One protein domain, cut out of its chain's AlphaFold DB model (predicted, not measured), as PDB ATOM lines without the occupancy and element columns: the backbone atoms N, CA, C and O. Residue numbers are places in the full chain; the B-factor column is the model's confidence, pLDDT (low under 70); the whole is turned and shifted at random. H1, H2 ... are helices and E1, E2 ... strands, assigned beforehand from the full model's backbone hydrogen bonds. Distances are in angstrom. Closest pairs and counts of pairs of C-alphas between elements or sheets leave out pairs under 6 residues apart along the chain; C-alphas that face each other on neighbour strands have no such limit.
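This is residues 56 to 65 and 127 to 224 of the 224 residues of an uncharacterized protein of Trichobilharzia regenti (UniProt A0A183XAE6). Two small, strongly twisted sheets sit next to each other, offset along the longest axis, with short helices H1 and H2 at the seam. The hairpin E2 and E3 reaches one end; the long loop of residues 188 to 217 extends the other, and its residues 204 to 210 stick out. The printed part has 108 residues, running E1 H1 E2 E3 H2 E4 E5 E6 E7, mostly strand. The antiparallel sheets are ordered E4 E5 E1 E7 and E3 E2 E6; the whole is loose, radius of gyration of the C-alphas 16.4 A, spanning 52 by 27 by 25 A.

Find C-alpha 56 at (127.285, -85.054, 208.429), where E1, residues 56 to 60, begins. Past the cut come H1, 128 to 131, and E2, 132 to 141, 25.8 A long from C-alpha 132 at (137.615, -79.255, 211.984). Next are E3, 144 to 149, H2, 150 to 153, E4, 154 to 161, 21.8 A, E5, 165 to 172, 23.0 A, E6, 180 to 187, 20.1 A, and E7, 218 to 223, ending at (121.129, -86.246, 207.055).

Look for N 157 and O 169 at 2.9 A between E4 and E5, a hairpin. Between the neighbours E5 and E1, N 58 and O 168 are within hydrogen-bond range at 2.8 A; between E1 and E7, N 57 and O 221 are at 2.9 A. In the other sheet, find N 139 and O 146 at 2.9 A in the hairpin E2 and E3, and N 136 and O 184 at 2.9 A between E2 and E6. E2 and E5 are only just apart, at 8.4 A. H2 is on the sheet E3 E2 E6 at a height of 7.9 A, only just over none of its strands; the closest C-alphas of E2 and H2, Phe 136 and Cys 150, are 5.3 A apart. H1 only grazes both sheets. Both helices are too short for an O i to N i+4 pair.

The C-alphas farthest apart, Gly 142 and Asp 197, are 52.8 A apart. Residues 66 to 126 are not printed; C-alphas 65 and 127 are 8.4 A apart. The link E6 to E7 is long, 30 residues. Residues 189 to 197 and 201 to 224 have pLDDT under 70.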
ATOM      1  N   VAL A  56     127.185 -85.859 207.206       91.19
ATOM      2  CA  VAL A  56     127.285 -85.054 208.429       91.19
ATOM      3  C   VAL A  56     127.554 -83.613 208.041       91.19
ATOM      4  O   VAL A  56     128.601 -83.313 207.475       91.19
ATOM      5  N   THR A  57     126.618 -82.720 208.352       91.19
ATOM      6  CA  THR A  57     126.757 -81.286 208.089       91.19
ATOM      7  C   THR A  57     127.100 -80.540 209.369       91.19
ATOM      8  O   THR A  57     126.426 -80.678 210.390       91.19
ATOM      9  N   LEU A  58     128.154 -79.736 209.295       90.62
ATOM     10  CA  LEU A  58     128.673 -78.919 210.379       90.62
ATOM     11  C   LEU A  58     128.524 -77.447 210.016       90.62
ATOM     12  O   LEU A  58     129.045 -76.999 208.992       90.62
ATOM     13  N   CYS A  59     127.856 -76.696 210.882       87.69
ATOM     14  CA  CYS A  59     127.729 -75.250 210.765       87.69
ATOM     15  C   CYS A  59     128.148 -74.604 212.084       87.69
ATOM     16  O   CYS A  59     127.695 -75.019 213.158       87.69
ATOM     17  N   ASN A  60     128.989 -73.574 212.011       84.69
ATOM     18  CA  ASN A  60     129.240 -72.741 213.181       84.69
ATOM     19  C   ASN A  60     128.010 -71.860 213.431       84.69
ATOM     20  O   ASN A  60     127.448 -71.299 212.493       84.69
ATOM     21  N   LEU A  61     127.579 -71.744 214.690       80.25
ATOM     22  CA  LEU A  61     126.496 -70.821 215.027       80.25
ATOM     23  C   LEU A  61     126.883 -69.364 214.776       80.25
ATOM     24  O   LEU A  61     126.003 -68.547 214.507       80.25
ATOM     25  N   ARG A  62     128.177 -69.038 214.862       82.62
ATOM     26  CA  ARG A  62     128.674 -67.735 214.436       82.62
ATOM     27  C   ARG A  62     129.010 -67.762 212.943       82.62
ATOM     28  O   ARG A  62     129.819 -68.595 212.532       82.62
ATOM     29  N   PRO A  63     128.446 -66.852 212.132       85.00
ATOM     30  CA  PRO A  63     128.723 -66.821 210.702       85.00
ATOM     31  C   PRO A  63     130.140 -66.323 210.389       85.00
ATOM     32  O   PRO A  63     130.688 -66.688 209.346       85.00
ATOM     33  N   PHE A  64     130.756 -65.523 211.273       87.25
ATOM     34  CA  PHE A  64     132.079 -64.944 211.049       87.25
ATOM     35  C   PHE A  64     133.153 -65.465 212.012       87.25
ATOM     36  O   PHE A  64     132.975 -65.569 213.230       87.25
ATOM     37  N   SER A  65     134.338 -65.702 211.443       86.25
ATOM     38  CA  SER A  65     135.535 -66.017 212.218       86.25
ATOM     39  C   SER A  65     136.045 -64.789 212.973       86.25
ATOM     40  O   SER A  65     135.880 -63.651 212.527       86.25
ATOM     41  N   SER A 127     136.616 -71.185 207.719       90.81
ATOM     42  CA  SER A 127     137.163 -72.216 206.832       90.81
ATOM     43  C   SER A 127     136.977 -73.615 207.440       90.81
ATOM     44  O   SER A 127     136.727 -73.741 208.642       90.81
ATOM     45  N   LEU A 128     137.098 -74.674 206.631       90.69
ATOM     46  CA  LEU A 128     137.024 -76.050 207.137       90.69
ATOM     47  C   LEU A 128     138.092 -76.289 208.211       90.69
ATOM     48  O   LEU A 128     137.779 -76.828 209.268       90.69
ATOM     49  N   ASP A 129     139.312 -75.808 207.968       89.62
ATOM     50  CA  ASP A 129     140.454 -75.953 208.874       89.62
ATOM     51  C   ASP A 129     140.276 -75.168 210.178       89.62
ATOM     52  O   ASP A 129     140.861 -75.516 211.209       89.62
ATOM     53  N   ASP A 130     139.463 -74.106 210.169       85.75
ATOM     54  CA  ASP A 130     139.108 -73.382 211.388       85.75
ATOM     55  C   ASP A 130     138.197 -74.227 212.278       85.75
ATOM     56  O   ASP A 130     138.397 -74.236 213.489       85.75
ATOM     57  N   ILE A 131     137.230 -74.940 211.688       87.06
ATOM     58  CA  ILE A 131     136.201 -75.699 212.414       87.06
ATOM     59  C   ILE A 131     136.695 -77.098 212.780       87.06
ATOM     60  O   ILE A 131     136.544 -77.518 213.922       87.06
ATOM     61  N   VAL A 132     137.263 -77.840 211.833       90.56
ATOM     62  CA  VAL A 132     137.615 -79.255 211.984       90.56
ATOM     63  C   VAL A 132     139.122 -79.383 212.152       90.56
ATOM     64  O   VAL A 132     139.884 -79.144 211.225       90.56
ATOM     65  N   LYS A 133     139.569 -79.790 213.346       90.12
ATOM     66  CA  LYS A 133     140.999 -79.982 213.642       90.12
ATOM     67  C   LYS A 133     141.461 -81.413 213.421       90.12
ATOM     68  O   LYS A 133     142.602 -81.632 213.025       90.12
ATOM     69  N   ARG A 134     140.605 -82.397 213.709       91.19
ATOM     70  CA  ARG A 134     140.867 -83.819 213.438       91.19
ATOM     71  C   ARG A 134     139.575 -84.522 213.068       91.19
ATOM     72  O   ARG A 134     138.535 -84.227 213.647       91.19
ATOM     73  N   CYS A 135     139.663 -85.456 212.130       92.25
ATOM     74  CA  CYS A 135     138.511 -86.195 211.640       92.25
ATOM     75  C   CYS A 135     138.920 -87.608 211.218       92.25
ATOM     76  O   CYS A 135     139.789 -87.770 210.353       92.25
ATOM     77  N   PHE A 136     138.273 -88.615 211.803       92.12
ATOM     78  CA  PHE A 136     138.480 -90.027 211.495       92.12
ATOM     79  C   PHE A 136     137.149 -90.755 211.315       92.12
ATOM     80  O   PHE A 136     136.200 -90.541 212.064       92.12
ATOM     81  N   ILE A 137     137.097 -91.662 210.342       91.75
ATOM     82  CA  ILE A 137     135.995 -92.606 210.154       91.75
ATOM     83  C   ILE A 137     136.462 -93.991 210.572       91.75
ATOM     84  O   ILE A 137     137.482 -94.489 210.085       91.75
ATOM     85  N   LEU A 138     135.700 -94.615 211.465       90.00
ATOM     86  CA  LEU A 138     135.915 -95.980 211.917       90.00
ATOM     87  C   LEU A 138     135.155 -96.943 211.005       90.00
ATOM     88  O   LEU A 138     133.925 -96.927 210.948       90.00
ATOM     89  N   TYR A 139     135.895 -97.814 210.325       89.25
ATOM     90  CA  TYR A 139     135.338 -98.887 209.508       89.25
ATOM     91  C   TYR A 139     135.396-100.222 210.234       89.25
ATOM     92  O   TYR A 139     136.380-100.524 210.919       89.25
ATOM     93  N   ARG A 140     134.379-101.061 210.016       83.44
ATOM     94  CA  ARG A 140     134.414-102.471 210.402       83.44
ATOM     95  C   ARG A 140     135.053-103.290 209.288       83.44
ATOM     96  O   ARG A 140     134.511-103.374 208.190       83.44
ATOM     97  N   THR A 141     136.190-103.919 209.562       82.38
ATOM     98  CA  THR A 141     136.818-104.874 208.637       82.38
ATOM     99  C   THR A 141     136.957-106.213 209.355       82.38
ATOM    100  O   THR A 141     137.924-106.454 210.075       82.38
ATOM    101  N   GLY A 142     135.941-107.070 209.219       80.50
ATOM    102  CA  GLY A 142     135.840-108.309 209.997       80.50
ATOM    103  C   GLY A 142     135.602-108.031 211.487       80.50
ATOM    104  O   GLY A 142     134.589-107.430 211.857       80.50
ATOM    105  N   SER A 143     136.533-108.473 212.338       76.25
ATOM    106  CA  SER A 143     136.508-108.281 213.797       76.25
ATOM    107  C   SER A 143     137.257-107.033 214.282       76.25
ATOM    108  O   SER A 143     137.147-106.689 215.454       76.25
ATOM    109  N   ILE A 144     138.003-106.349 213.407       81.25
ATOM    110  CA  ILE A 144     138.859-105.215 213.777       81.25
ATOM    111  C   ILE A 144     138.231-103.911 213.283       81.25
ATOM    112  O   ILE A 144     137.744-103.818 212.151       81.25
ATOM    113  N   THR A 145     138.269-102.886 214.131       82.00
ATOM    114  CA  THR A 145     137.931-101.509 213.769       82.00
ATOM    115  C   THR A 145     139.186-100.767 213.317       82.00
ATOM    116  O   THR A 145     140.216-100.782 213.990       82.00
ATOM    117  N   ARG A 146     139.127-100.126 212.145       87.06
ATOM    118  CA  ARG A 146     140.226 -99.296 211.627       87.06
ATOM    119  C   ARG A 146     139.756 -97.871 211.389       87.06
ATOM    120  O   ARG A 146     138.814 -97.651 210.630       87.06
ATOM    121  N   GLY A 147     140.451 -96.917 212.003       87.81
ATOM    122  CA  GLY A 147     140.267 -95.491 211.756       87.81
ATOM    123  C   GLY A 147     141.016 -95.035 210.510       87.81
ATOM    124  O   GLY A 147     142.204 -95.306 210.357       87.81
ATOM    125  N   THR A 148     140.322 -94.345 209.610       91.38
ATOM    126  CA  THR A 148     140.911 -93.685 208.436       91.38
ATOM    127  C   THR A 148     140.624 -92.191 208.505       91.38
ATOM    128  O   THR A 148     139.517 -91.802 208.864       91.38
ATOM    129  N   ALA A 149     141.608 -91.352 208.176       92.44
ATOM    130  CA  ALA A 149     141.426 -89.902 208.156       92.44
ATOM    131  C   ALA A 149     140.387 -89.478 207.104       92.44
ATOM    132  O   ALA A 149     140.370 -90.024 205.996       92.44
ATOM    133  N   CYS A 150     139.578 -88.467 207.433       91.19
ATOM    134  CA  CYS A 150     138.442 -88.037 206.610       91.19
ATOM    135  C   CYS A 150     138.802 -87.629 205.178       91.19
ATOM    136  O   CYS A 150     138.015 -87.891 204.270       91.19
ATOM    137  N   GLU A 151     140.002 -87.079 204.973       91.56
ATOM    138  CA  GLU A 151     140.563 -86.714 203.662       91.56
ATOM    139  C   GLU A 151     140.720 -87.910 202.712       91.56
ATOM    140  O   GLU A 151     140.685 -87.748 201.498       91.56
ATOM    141  N   ARG A 152     140.906 -89.123 203.253       90.62
ATOM    142  CA  ARG A 152     141.078 -90.355 202.463       90.62
ATOM    143  C   ARG A 152     139.804 -91.193 202.391       90.62
ATOM    144  O   ARG A 152     139.646 -91.993 201.472       90.62
ATOM    145  N   SER A 153     138.916 -91.065 203.374       91.75
ATOM    146  CA  SER A 153     137.676 -91.849 203.457       91.75
ATOM    147  C   SER A 153     136.490 -91.239 202.712       91.75
ATOM    148  O   SER A 153     135.495 -91.934 202.492       91.75
ATOM    149  N   GLY A 154     136.574 -89.973 202.315       92.69
ATOM    150  CA  GLY A 154     135.464 -89.245 201.715       92.69
ATOM    151  C   GLY A 154     135.867 -87.841 201.302       92.69
ATOM    152  O   GLY A 154     137.045 -87.563 201.096       92.69
ATOM    153  N   TYR A 155     134.883 -86.956 201.202       94.31
ATOM    154  CA  TYR A 155     135.094 -85.573 200.797       94.31
ATOM    155  C   TYR A 155     134.206 -84.613 201.589       94.31
ATOM    156  O   TYR A 155     133.146 -84.980 202.104       94.31
ATOM    157  N   TRP A 156     134.671 -83.369 201.675       94.44
ATOM    158  CA  TRP A 156     133.941 -82.255 202.266       94.44
ATOM    159  C   TRP A 156     133.394 -81.355 201.167       94.44
ATOM    160  O   TRP A 156     134.127 -80.951 200.266       94.44
ATOM    161  N   THR A 157     132.126 -80.989 201.286       94.56
ATOM    162  CA  THR A 157     131.476 -80.019 200.406       94.56
ATOM    163  C   THR A 157     131.134 -78.777 201.214       94.56
ATOM    164  O   THR A 157     130.460 -78.872 202.240       94.56
ATOM    165  N   ARG A 158     131.588 -77.605 200.755       92.81
ATOM    166  CA  ARG A 158     131.196 -76.316 201.338       92.81
ATOM    167  C   ARG A 158     129.835 -75.904 200.787       92.81
ATOM    168  O   ARG A 158     129.649 -75.853 199.573       92.81
ATOM    169  N   THR A 159     128.917 -75.555 201.674       90.81
ATOM    170  CA  THR A 159     127.612 -74.980 201.347       90.81
ATOM    171  C   THR A 159     127.464 -73.630 202.042       90.81
ATOM    172  O   THR A 159     128.024 -73.403 203.115       90.81
ATOM    173  N   GLN A 160     126.763 -72.698 201.394       87.81
ATOM    174  CA  GLN A 160     126.480 -71.383 201.963       87.81
ATOM    175  C   GLN A 160     125.028 -71.328 202.424       87.81
ATOM    176  O   GLN A 160     124.105 -71.310 201.611       87.81
ATOM    177  N   ASP A 161     124.842 -71.314 203.736       86.25
ATOM    178  CA  ASP A 161     123.555 -71.139 204.384       86.25
ATOM    179  C   ASP A 161     123.245 -69.652 204.606       86.25
ATOM    180  O   ASP A 161     124.132 -68.822 204.822       86.25
ATOM    181  N   ARG A 162     121.956 -69.300 204.580       81.69
ATOM    182  CA  ARG A 162     121.506 -67.909 204.746       81.69
ATOM    183  C   ARG A 162     121.698 -67.380 206.168       81.69
ATOM    184  O   ARG A 162     121.728 -66.169 206.350       81.69
ATOM    185  N   VAL A 163     121.798 -68.261 207.163       79.25
ATOM    186  CA  VAL A 163     121.902 -67.918 208.588       79.25
ATOM    187  C   VAL A 163     123.316 -68.160 209.102       79.25
ATOM    188  O   VAL A 163     123.896 -67.269 209.716       79.25
ATOM    189  N   PHE A 164     123.871 -69.341 208.833       82.00
ATOM    190  CA  PHE A 164     125.175 -69.763 209.364       82.00
ATOM    191  C   PHE A 164     126.351 -69.440 208.440       82.00
ATOM    192  O   PHE A 164     127.507 -69.644 208.807       82.00
ATOM    193  N   HIS A 165     126.073 -68.918 207.245       87.44
ATOM    194  CA  HIS A 165     127.067 -68.671 206.211       87.44
ATOM    195  C   HIS A 165     127.785 -69.961 205.791       87.44
ATOM    196  O   HIS A 165     127.180 -70.792 205.123       87.44
ATOM    197  N   ASN A 166     129.052 -70.168 206.149       90.75
ATOM    198  CA  ASN A 166     129.800 -71.339 205.696       90.75
ATOM    199  C   ASN A 166     129.462 -72.577 206.531       90.75
ATOM    200  O   ASN A 166     129.804 -72.657 207.712       90.75
ATOM    201  N   CYS A 167     128.874 -73.568 205.872       91.06
ATOM    202  CA  CYS A 167     128.668 -74.910 206.393       91.06
ATOM    203  C   CYS A 167     129.491 -75.923 205.593       91.06
ATOM    204  O   CYS A 167     129.790 -75.722 204.412       91.06
ATOM    205  N   TYR A 168     129.852 -77.029 206.239       93.25
ATOM    206  CA  TYR A 168     130.641 -78.096 205.636       93.25
ATOM    207  C   TYR A 168     129.947 -79.434 205.823       93.25
ATOM    208  O   TYR A 168     129.702 -79.864 206.948       93.25
ATOM    209  N   THR A 169     129.658 -80.101 204.712       93.88
ATOM    210  CA  THR A 169     129.036 -81.422 204.701       93.88
ATOM    211  C   THR A 169     130.075 -82.472 204.352       93.88
ATOM    212  O   THR A 169     130.671 -82.429 203.277       93.88
ATOM    213  N   TYR A 170     130.277 -83.427 205.252       93.81
ATOM    214  CA  TYR A 170     131.106 -84.595 205.013       93.81
ATOM    215  C   TYR A 170     130.279 -85.733 204.430       93.81
ATOM    216  O   TYR A 170     129.230 -86.092 204.972       93.81
ATOM    217  N   THR A 171     130.786 -86.328 203.352       93.38
ATOM    218  CA  THR A 171     130.210 -87.527 202.740       93.38
ATOM    219  C   THR A 171     131.281 -88.606 202.646       93.38
ATOM    220  O   THR A 171     132.362 -88.382 202.100       93.38
ATOM    221  N   VAL A 172     130.984 -89.791 203.185       92.62
ATOM    222  CA  VAL A 172     131.843 -90.974 203.046       92.62
ATOM    223  C   VAL A 172     131.776 -91.483 201.606       92.62
ATOM    224  O   VAL A 172     130.713 -91.472 200.987       92.62
ATOM    225  N   ASN A 173     132.900 -91.975 201.078       92.25
ATOM    226  CA  ASN A 173     132.939 -92.567 199.742       92.25
ATOM    227  C   ASN A 173     131.891 -93.687 199.597       92.25
ATOM    228  O   ASN A 173     131.844 -94.581 200.451       92.25
ATOM    229  N   PRO A 174     131.118 -93.711 198.493       87.31
ATOM    230  CA  PRO A 174     129.966 -94.603 198.324       87.31
ATOM    231  C   PRO A 174     130.332 -96.088 198.451       87.31
ATOM    232  O   PRO A 174     129.540 -96.887 198.933       87.31
ATOM    233  N   ASN A 175     131.571 -96.452 198.113       86.88
ATOM    234  CA  ASN A 175     132.063 -97.828 198.201       86.88
ATOM    235  C   ASN A 175     132.250 -98.333 199.643       86.88
ATOM    236  O   ASN A 175     132.407 -99.534 199.849       86.88
ATOM    237  N   ARG A 176     132.301 -97.441 200.641       84.38
ATOM    238  CA  ARG A 176     132.574 -97.794 202.045       84.38
ATOM    239  C   ARG A 176     131.486 -97.352 203.024       84.38
ATOM    240  O   ARG A 176     131.627 -97.612 204.220       84.38
ATOM    241  N   THR A 177     130.401 -96.743 202.549       84.62
ATOM    242  CA  THR A 177     129.294 -96.237 203.385       84.62
ATOM    243  C   THR A 177     128.683 -97.320 204.270       84.62
ATOM    244  O   THR A 177     128.478 -97.078 205.451       84.62
ATOM    245  N   ASN A 178     128.477 -98.529 203.745       85.88
ATOM    246  CA  ASN A 178     127.865 -99.646 204.484       85.88
ATOM    247  C   ASN A 178     128.784-100.270 205.553       85.88
ATOM    248  O   ASN A 178     128.334-101.071 206.367       85.88
ATOM    249  N   THR A 179     130.079 -99.947 205.528       86.12
ATOM    250  CA  THR A 179     131.084-100.480 206.470       86.12
ATOM    251  C   THR A 179     131.516 -99.464 207.523       86.12
ATOM    252  O   THR A 179     132.220 -99.824 208.469       86.12
ATOM    253  N   ALA A 180     131.146 -98.195 207.343       87.31
ATOM    254  CA  ALA A 180     131.440 -97.129 208.286       87.31
ATOM    255  C   ALA A 180     130.507 -97.244 209.494       87.31
ATOM    256  O   ALA A 180     129.291 -97.324 209.347       87.31
ATOM    257  N   LEU A 181     131.097 -97.268 210.686       85.38
ATOM    258  CA  LEU A 181     130.372 -97.371 211.947       85.38
ATOM    259  C   LEU A 181     130.178 -95.986 212.557       85.38
ATOM    260  O   LEU A 181     129.055 -95.533 212.741       85.38
ATOM    261  N   ASN A 182     131.296 -95.314 212.839       86.81
ATOM    262  CA  ASN A 182     131.334 -94.096 213.635       86.81
ATOM    263  C   ASN A 182     132.276 -93.070 213.001       86.81
ATOM    264  O   ASN A 182     133.253 -93.428 212.338       86.81
ATOM    265  N   MET A 183     132.002 -91.799 213.273       89.31
ATOM    266  CA  MET A 183     132.870 -90.676 212.940       89.31
ATOM    267  C   MET A 183     133.376 -90.039 214.227       89.31
ATOM    268  O   MET A 183     132.587 -89.654 215.088       89.31
ATOM    269  N   GLU A 184     134.690 -89.920 214.346       90.38
ATOM    270  CA  GLU A 184     135.356 -89.199 215.420       90.38
ATOM    271  C   GLU A 184     135.803 -87.842 214.894       90.38
ATOM    272  O   GLU A 184     136.532 -87.746 213.903       90.38
ATOM    273  N   LEU A 185     135.359 -86.781 215.560       90.44
ATOM    274  CA  LEU A 185     135.573 -85.416 215.118       90.44
ATOM    275  C   LEU A 185     136.038 -84.552 216.289       90.44
ATOM    276  O   LEU A 185     135.394 -84.504 217.335       90.44
ATOM    277  N   VAL A 186     137.140 -83.833 216.088       89.69
ATOM    278  CA  VAL A 186     137.622 -82.797 217.003       89.69
ATOM    279  C   VAL A 186     137.378 -81.450 216.347       89.69
ATOM    280  O   VAL A 186     137.992 -81.128 215.326       89.69
ATOM    281  N   VAL A 187     136.479 -80.675 216.948       87.62
ATOM    282  CA  VAL A 187     136.063 -79.366 216.447       87.62
ATOM    283  C   VAL A 187     136.616 -78.239 217.303       87.62
ATOM    284  O   VAL A 187     136.697 -78.354 218.525       87.62
ATOM    285  N   TYR A 188     136.990 -77.141 216.656       81.44
ATOM    286  CA  TYR A 188     137.376 -75.908 217.316       81.44
ATOM    287  C   TYR A 188     136.223 -74.909 217.258       81.44
ATOM    288  O   TYR A 188     135.735 -74.516 216.200       81.44
ATOM    289  N   LEU A 189     135.793 -74.520 218.448       69.81
ATOM    290  CA  LEU A 189     134.725 -73.573 218.700       69.81
ATOM    291  C   LEU A 189     135.388 -72.266 219.121       69.81
ATOM    292  O   LEU A 189     135.729 -72.099 220.288       69.81
ATOM    293  N   ASP A 190     135.659 -71.408 218.140       65.25
ATOM    294  CA  ASP A 190     136.379 -70.134 218.253       65.25
ATOM    295  C   ASP A 190     136.091 -69.404 219.580       65.25
ATOM    296  O   ASP A 190     135.034 -68.785 219.755       65.25
ATOM    297  N   ASN A 191     136.999 -69.560 220.551       58.25
ATOM    298  CA  ASN A 191     136.740 -69.220 221.946       58.25
ATOM    299  C   ASN A 191     137.127 -67.763 222.198       58.25
ATOM    300  O   ASN A 191     138.294 -67.427 222.397       58.25
ATOM    301  N   LEU A 192     136.134 -66.879 222.169       57.22
ATOM    302  CA  LEU A 192     136.306 -65.464 222.471       57.22
ATOM    303  C   LEU A 192     136.080 -65.227 223.964       57.22
ATOM    304  O   LEU A 192     135.036 -64.738 224.393       57.22
ATOM    305  N   ILE A 193     137.079 -65.573 224.772       53.09
ATOM    306  CA  ILE A 193     137.099 -65.179 226.188       53.09
ATOM    307  C   ILE A 193     137.309 -63.653 226.307       53.09
ATOM    308  O   ILE A 193     136.836 -63.042 227.260       53.09
ATOM    309  N   GLU A 194     137.914 -63.020 225.296       51.34
ATOM    310  CA  GLU A 194     138.367 -61.620 225.344       51.34
ATOM    311  C   GLU A 194     137.413 -60.582 224.722       51.34
ATOM    312  O   GLU A 194     137.651 -59.386 224.866       51.34
ATOM    313  N   GLN A 195     136.337 -60.981 224.030       53.53
ATOM    314  CA  GLN A 195     135.373 -60.025 223.458       53.53
ATOM    315  C   GLN A 195     134.074 -60.012 224.267       53.53
ATOM    316  O   GLN A 195     133.314 -60.977 224.277       53.53
ATOM    317  N   THR A 196     133.822 -58.892 224.948       53.00
ATOM    318  CA  THR A 196     132.565 -58.607 225.660       53.00
ATOM    319  C   THR A 196     131.428 -58.212 224.721       53.00
ATOM    320  O   THR A 196     130.277 -58.218 225.143       53.00
ATOM    321  N   ASP A 197     131.746 -57.884 223.466       61.16
ATOM    322  CA  ASP A 197     130.817 -57.300 222.503       61.16
ATOM    323  C   ASP A 197     130.734 -58.159 221.234       61.16
ATOM    324  O   ASP A 197     131.750 -58.439 220.582       61.16
ATOM    325  N   CYS A 198     129.527 -58.626 220.916       70.69
ATOM    326  CA  CYS A 198     129.301 -59.656 219.908       70.69
ATOM    327  C   CYS A 198     128.875 -59.043 218.573       70.69
ATOM    328  O   CYS A 198     127.708 -58.735 218.355       70.69
ATOM    329  N   PHE A 199     129.842 -58.902 217.665       77.50
ATOM    330  CA  PHE A 199     129.680 -58.219 216.375       77.50
ATOM    331  C   PHE A 199     128.658 -58.884 215.435       77.50
ATOM    332  O   PHE A 199     128.058 -58.231 214.583       77.50
ATOM    333  N   ASP A 200     128.491 -60.197 215.567       73.38
ATOM    334  CA  ASP A 200     127.707 -61.053 214.682       73.38
ATOM    335  C   ASP A 200     126.625 -61.841 215.429       73.38
ATOM    336  O   ASP A 200     126.071 -62.813 214.908       73.38
ATOM    337  N   CYS A 201     126.284 -61.401 216.645       69.25
ATOM    338  CA  CYS A 201     125.217 -62.011 217.419       69.25
ATOM    339  C   CYS A 201     123.861 -61.734 216.784       69.25
ATOM    340  O   CYS A 201     123.301 -60.643 216.873       69.25
ATOM    341  N   GLN A 202     123.270 -62.777 216.218       60.25
ATOM    342  CA  GLN A 202     121.858 -62.762 215.891       60.25
ATOM    343  C   GLN A 202     121.074 -63.196 217.128       60.25
ATOM    344  O   GLN A 202     121.155 -64.347 217.555       60.25
ATOM    345  N   VAL A 203     120.264 -62.298 217.694       51.19
ATOM    346  CA  VAL A 203     119.270 -62.663 218.715       51.19
ATOM    347  C   VAL A 203     118.148 -63.450 218.030       51.19
ATOM    348  O   VAL A 203     117.069 -62.929 217.749       51.19
ATOM    349  N   ARG A 204     118.399 -64.717 217.697       50.22
ATOM    350  CA  ARG A 204     117.353 -65.648 217.272       50.22
ATOM    351  C   ARG A 204     116.981 -66.518 218.462       50.22
ATOM    352  O   ARG A 204     117.821 -67.186 219.055       50.22
ATOM    353  N   LYS A 205     115.687 -66.495 218.793       38.41
ATOM    354  CA  LYS A 205     115.009 -67.372 219.758       38.41
ATOM    355  C   LYS A 205     115.053 -68.829 219.272       38.41
ATOM    356  O   LYS A 205     114.015 -69.392 218.949       38.41
ATOM    357  N   LEU A 206     116.236 -69.426 219.150       39.03
ATOM    358  CA  LEU A 206     116.363 -70.834 218.766       39.03
ATOM    359  C   LEU A 206     116.121 -71.781 219.943       39.03
ATOM    360  O   LEU A 206     115.787 -72.931 219.715       39.03
ATOM    361  N   PHE A 207     116.120 -71.281 221.179       34.25
ATOM    362  CA  PHE A 207     115.486 -71.940 222.316       34.25
ATOM    363  C   PHE A 207     114.846 -70.874 223.203       34.25
ATOM    364  O   PHE A 207     115.413 -69.807 223.438       34.25
ATOM    365  N   LYS A 208     113.625 -71.129 223.669       29.94
ATOM    366  CA  LYS A 208     112.903 -70.280 224.618       29.94
ATOM    367  C   LYS A 208     113.546 -70.414 226.006       29.94
ATOM    368  O   LYS A 208     112.919 -70.937 226.908       29.94
ATOM    369  N   GLN A 209     114.788 -69.969 226.179       25.95
ATOM    370  CA  GLN A 209     115.388 -69.745 227.490       25.95
ATOM    371  C   GLN A 209     116.596 -68.816 227.335       25.95
ATOM    372  O   GLN A 209     117.613 -69.203 226.772       25.95
ATOM    373  N   SER A 210     116.445 -67.607 227.876       23.48
ATOM    374  CA  SER A 210     117.519 -66.669 228.212       23.48
ATOM    375  C   SER A 210     118.273 -66.028 227.039       23.48
ATOM    376  O   SER A 210     118.736 -66.675 226.106       23.48
ATOM    377  N   ILE A 211     118.437 -64.707 227.125       28.69
ATOM    378  CA  ILE A 211     119.425 -63.941 226.362       28.69
ATOM    379  C   ILE A 211     120.795 -64.467 226.800       28.69
ATOM    380  O   ILE A 211     121.383 -63.999 227.769       28.69
ATOM    381  N   VAL A 212     121.257 -65.520 226.143       28.19
ATOM    382  CA  VAL A 212     122.617 -66.015 226.274       28.19
ATOM    383  C   VAL A 212     123.278 -65.669 224.960       28.19
ATOM    384  O   VAL A 212     122.915 -66.173 223.901       28.19
ATOM    385  N   CYS A 213     124.241 -64.760 225.038       32.78
ATOM    386  CA  CYS A 213     125.293 -64.643 224.049       32.78
ATOM    387  C   CYS A 213     125.996 -66.014 224.037       32.78
ATOM    388  O   CYS A 213     126.825 -66.297 224.902       32.78
ATOM    389  N   ILE A 214     125.537 -66.939 223.186       39.03
ATOM    390  CA  ILE A 214     126.060 -68.306 223.128       39.03
ATOM    391  C   ILE A 214     127.479 -68.194 222.573       39.03
ATOM    392  O   ILE A 214     127.686 -68.055 221.372       39.03
ATOM    393  N   LYS A 215     128.458 -68.176 223.485       39.31
ATOM    394  CA  LYS A 215     129.843 -67.782 223.196       39.31
ATOM    395  C   LYS A 215     130.567 -68.686 222.202       39.31
ATOM    396  O   LYS A 215     131.559 -68.241 221.636       39.31
ATOM    397  N   SER A 216     130.093 -69.910 221.971       47.88
ATOM    398  CA  SER A 216     130.584 -70.788 220.907       47.88
ATOM    399  C   SER A 216     129.815 -72.114 220.939       47.88
ATOM    400  O   SER A 216     129.996 -72.908 221.859       47.88
ATOM    401  N   LEU A 217     128.929 -72.358 219.971       49.03
ATOM    402  CA  LEU A 217     128.260 -73.655 219.789       49.03
ATOM    403  C   LEU A 217     128.385 -74.070 218.318       49.03
ATOM    404  O   LEU A 217     128.390 -73.221 217.426       49.03
ATOM    405  N   LEU A 218     128.439 -75.378 218.079       52.91
ATOM    406  CA  LEU A 218     128.403 -75.976 216.748       52.91
ATOM    407  C   LEU A 218     127.057 -76.672 216.579       52.91
ATOM    408  O   LEU A 218     126.638 -77.421 217.464       52.91
ATOM    409  N   LEU A 219     126.400 -76.452 215.442       52.75
ATOM    410  CA  LEU A 219     125.228 -77.224 215.062       52.75
ATOM    411  C   LEU A 219     125.677 -78.395 214.186       52.75
ATOM    412  O   LEU A 219     126.303 -78.194 213.143       52.75
ATOM    413  N   ILE A 220     125.360 -79.613 214.626       63.84
ATOM    414  CA  ILE A 220     125.613 -80.845 213.878       63.84
ATOM    415  C   ILE A 220     124.271 -81.348 213.358       63.84
ATOM    416  O   ILE A 220     123.394 -81.710 214.144       63.84
ATOM    417  N   ILE A 221     124.111 -81.354 212.037       62.81
ATOM    418  CA  ILE A 221     122.925 -81.883 211.361       62.81
ATOM    419  C   ILE A 221     123.321 -83.198 210.694       62.81
ATOM    420  O   ILE A 221     124.247 -83.237 209.882       62.81
ATOM    421  N   ILE A 222     122.618 -84.272 211.047       61.97
ATOM    422  CA  ILE A 222     122.796 -85.598 210.452       61.97
ATOM    423  C   ILE A 222     121.680 -85.800 209.430       61.97
ATOM    424  O   ILE A 222     120.501 -85.767 209.788       61.97
ATOM    425  N   THR A 223     122.055 -86.005 208.170       53.91
ATOM    426  CA  THR A 223     121.129 -86.246 207.055       53.91
ATOM    427  C   THR A 223     121.184 -87.720 206.659       53.91
ATOM    428  O   THR A 223     122.257 -88.221 206.315       53.91
ATOM    429  N   PHE A 224     120.039 -88.406 206.742       48.44
ATOM    430  CA  PHE A 224     119.864 -89.817 206.375       48.44
ATOM    431  C   PHE A 224     119.356 -89.976 204.946       48.44
ATOM    432  O   PHE A 224     118.544 -89.122 204.523       48.44
TER     433      PHE A 224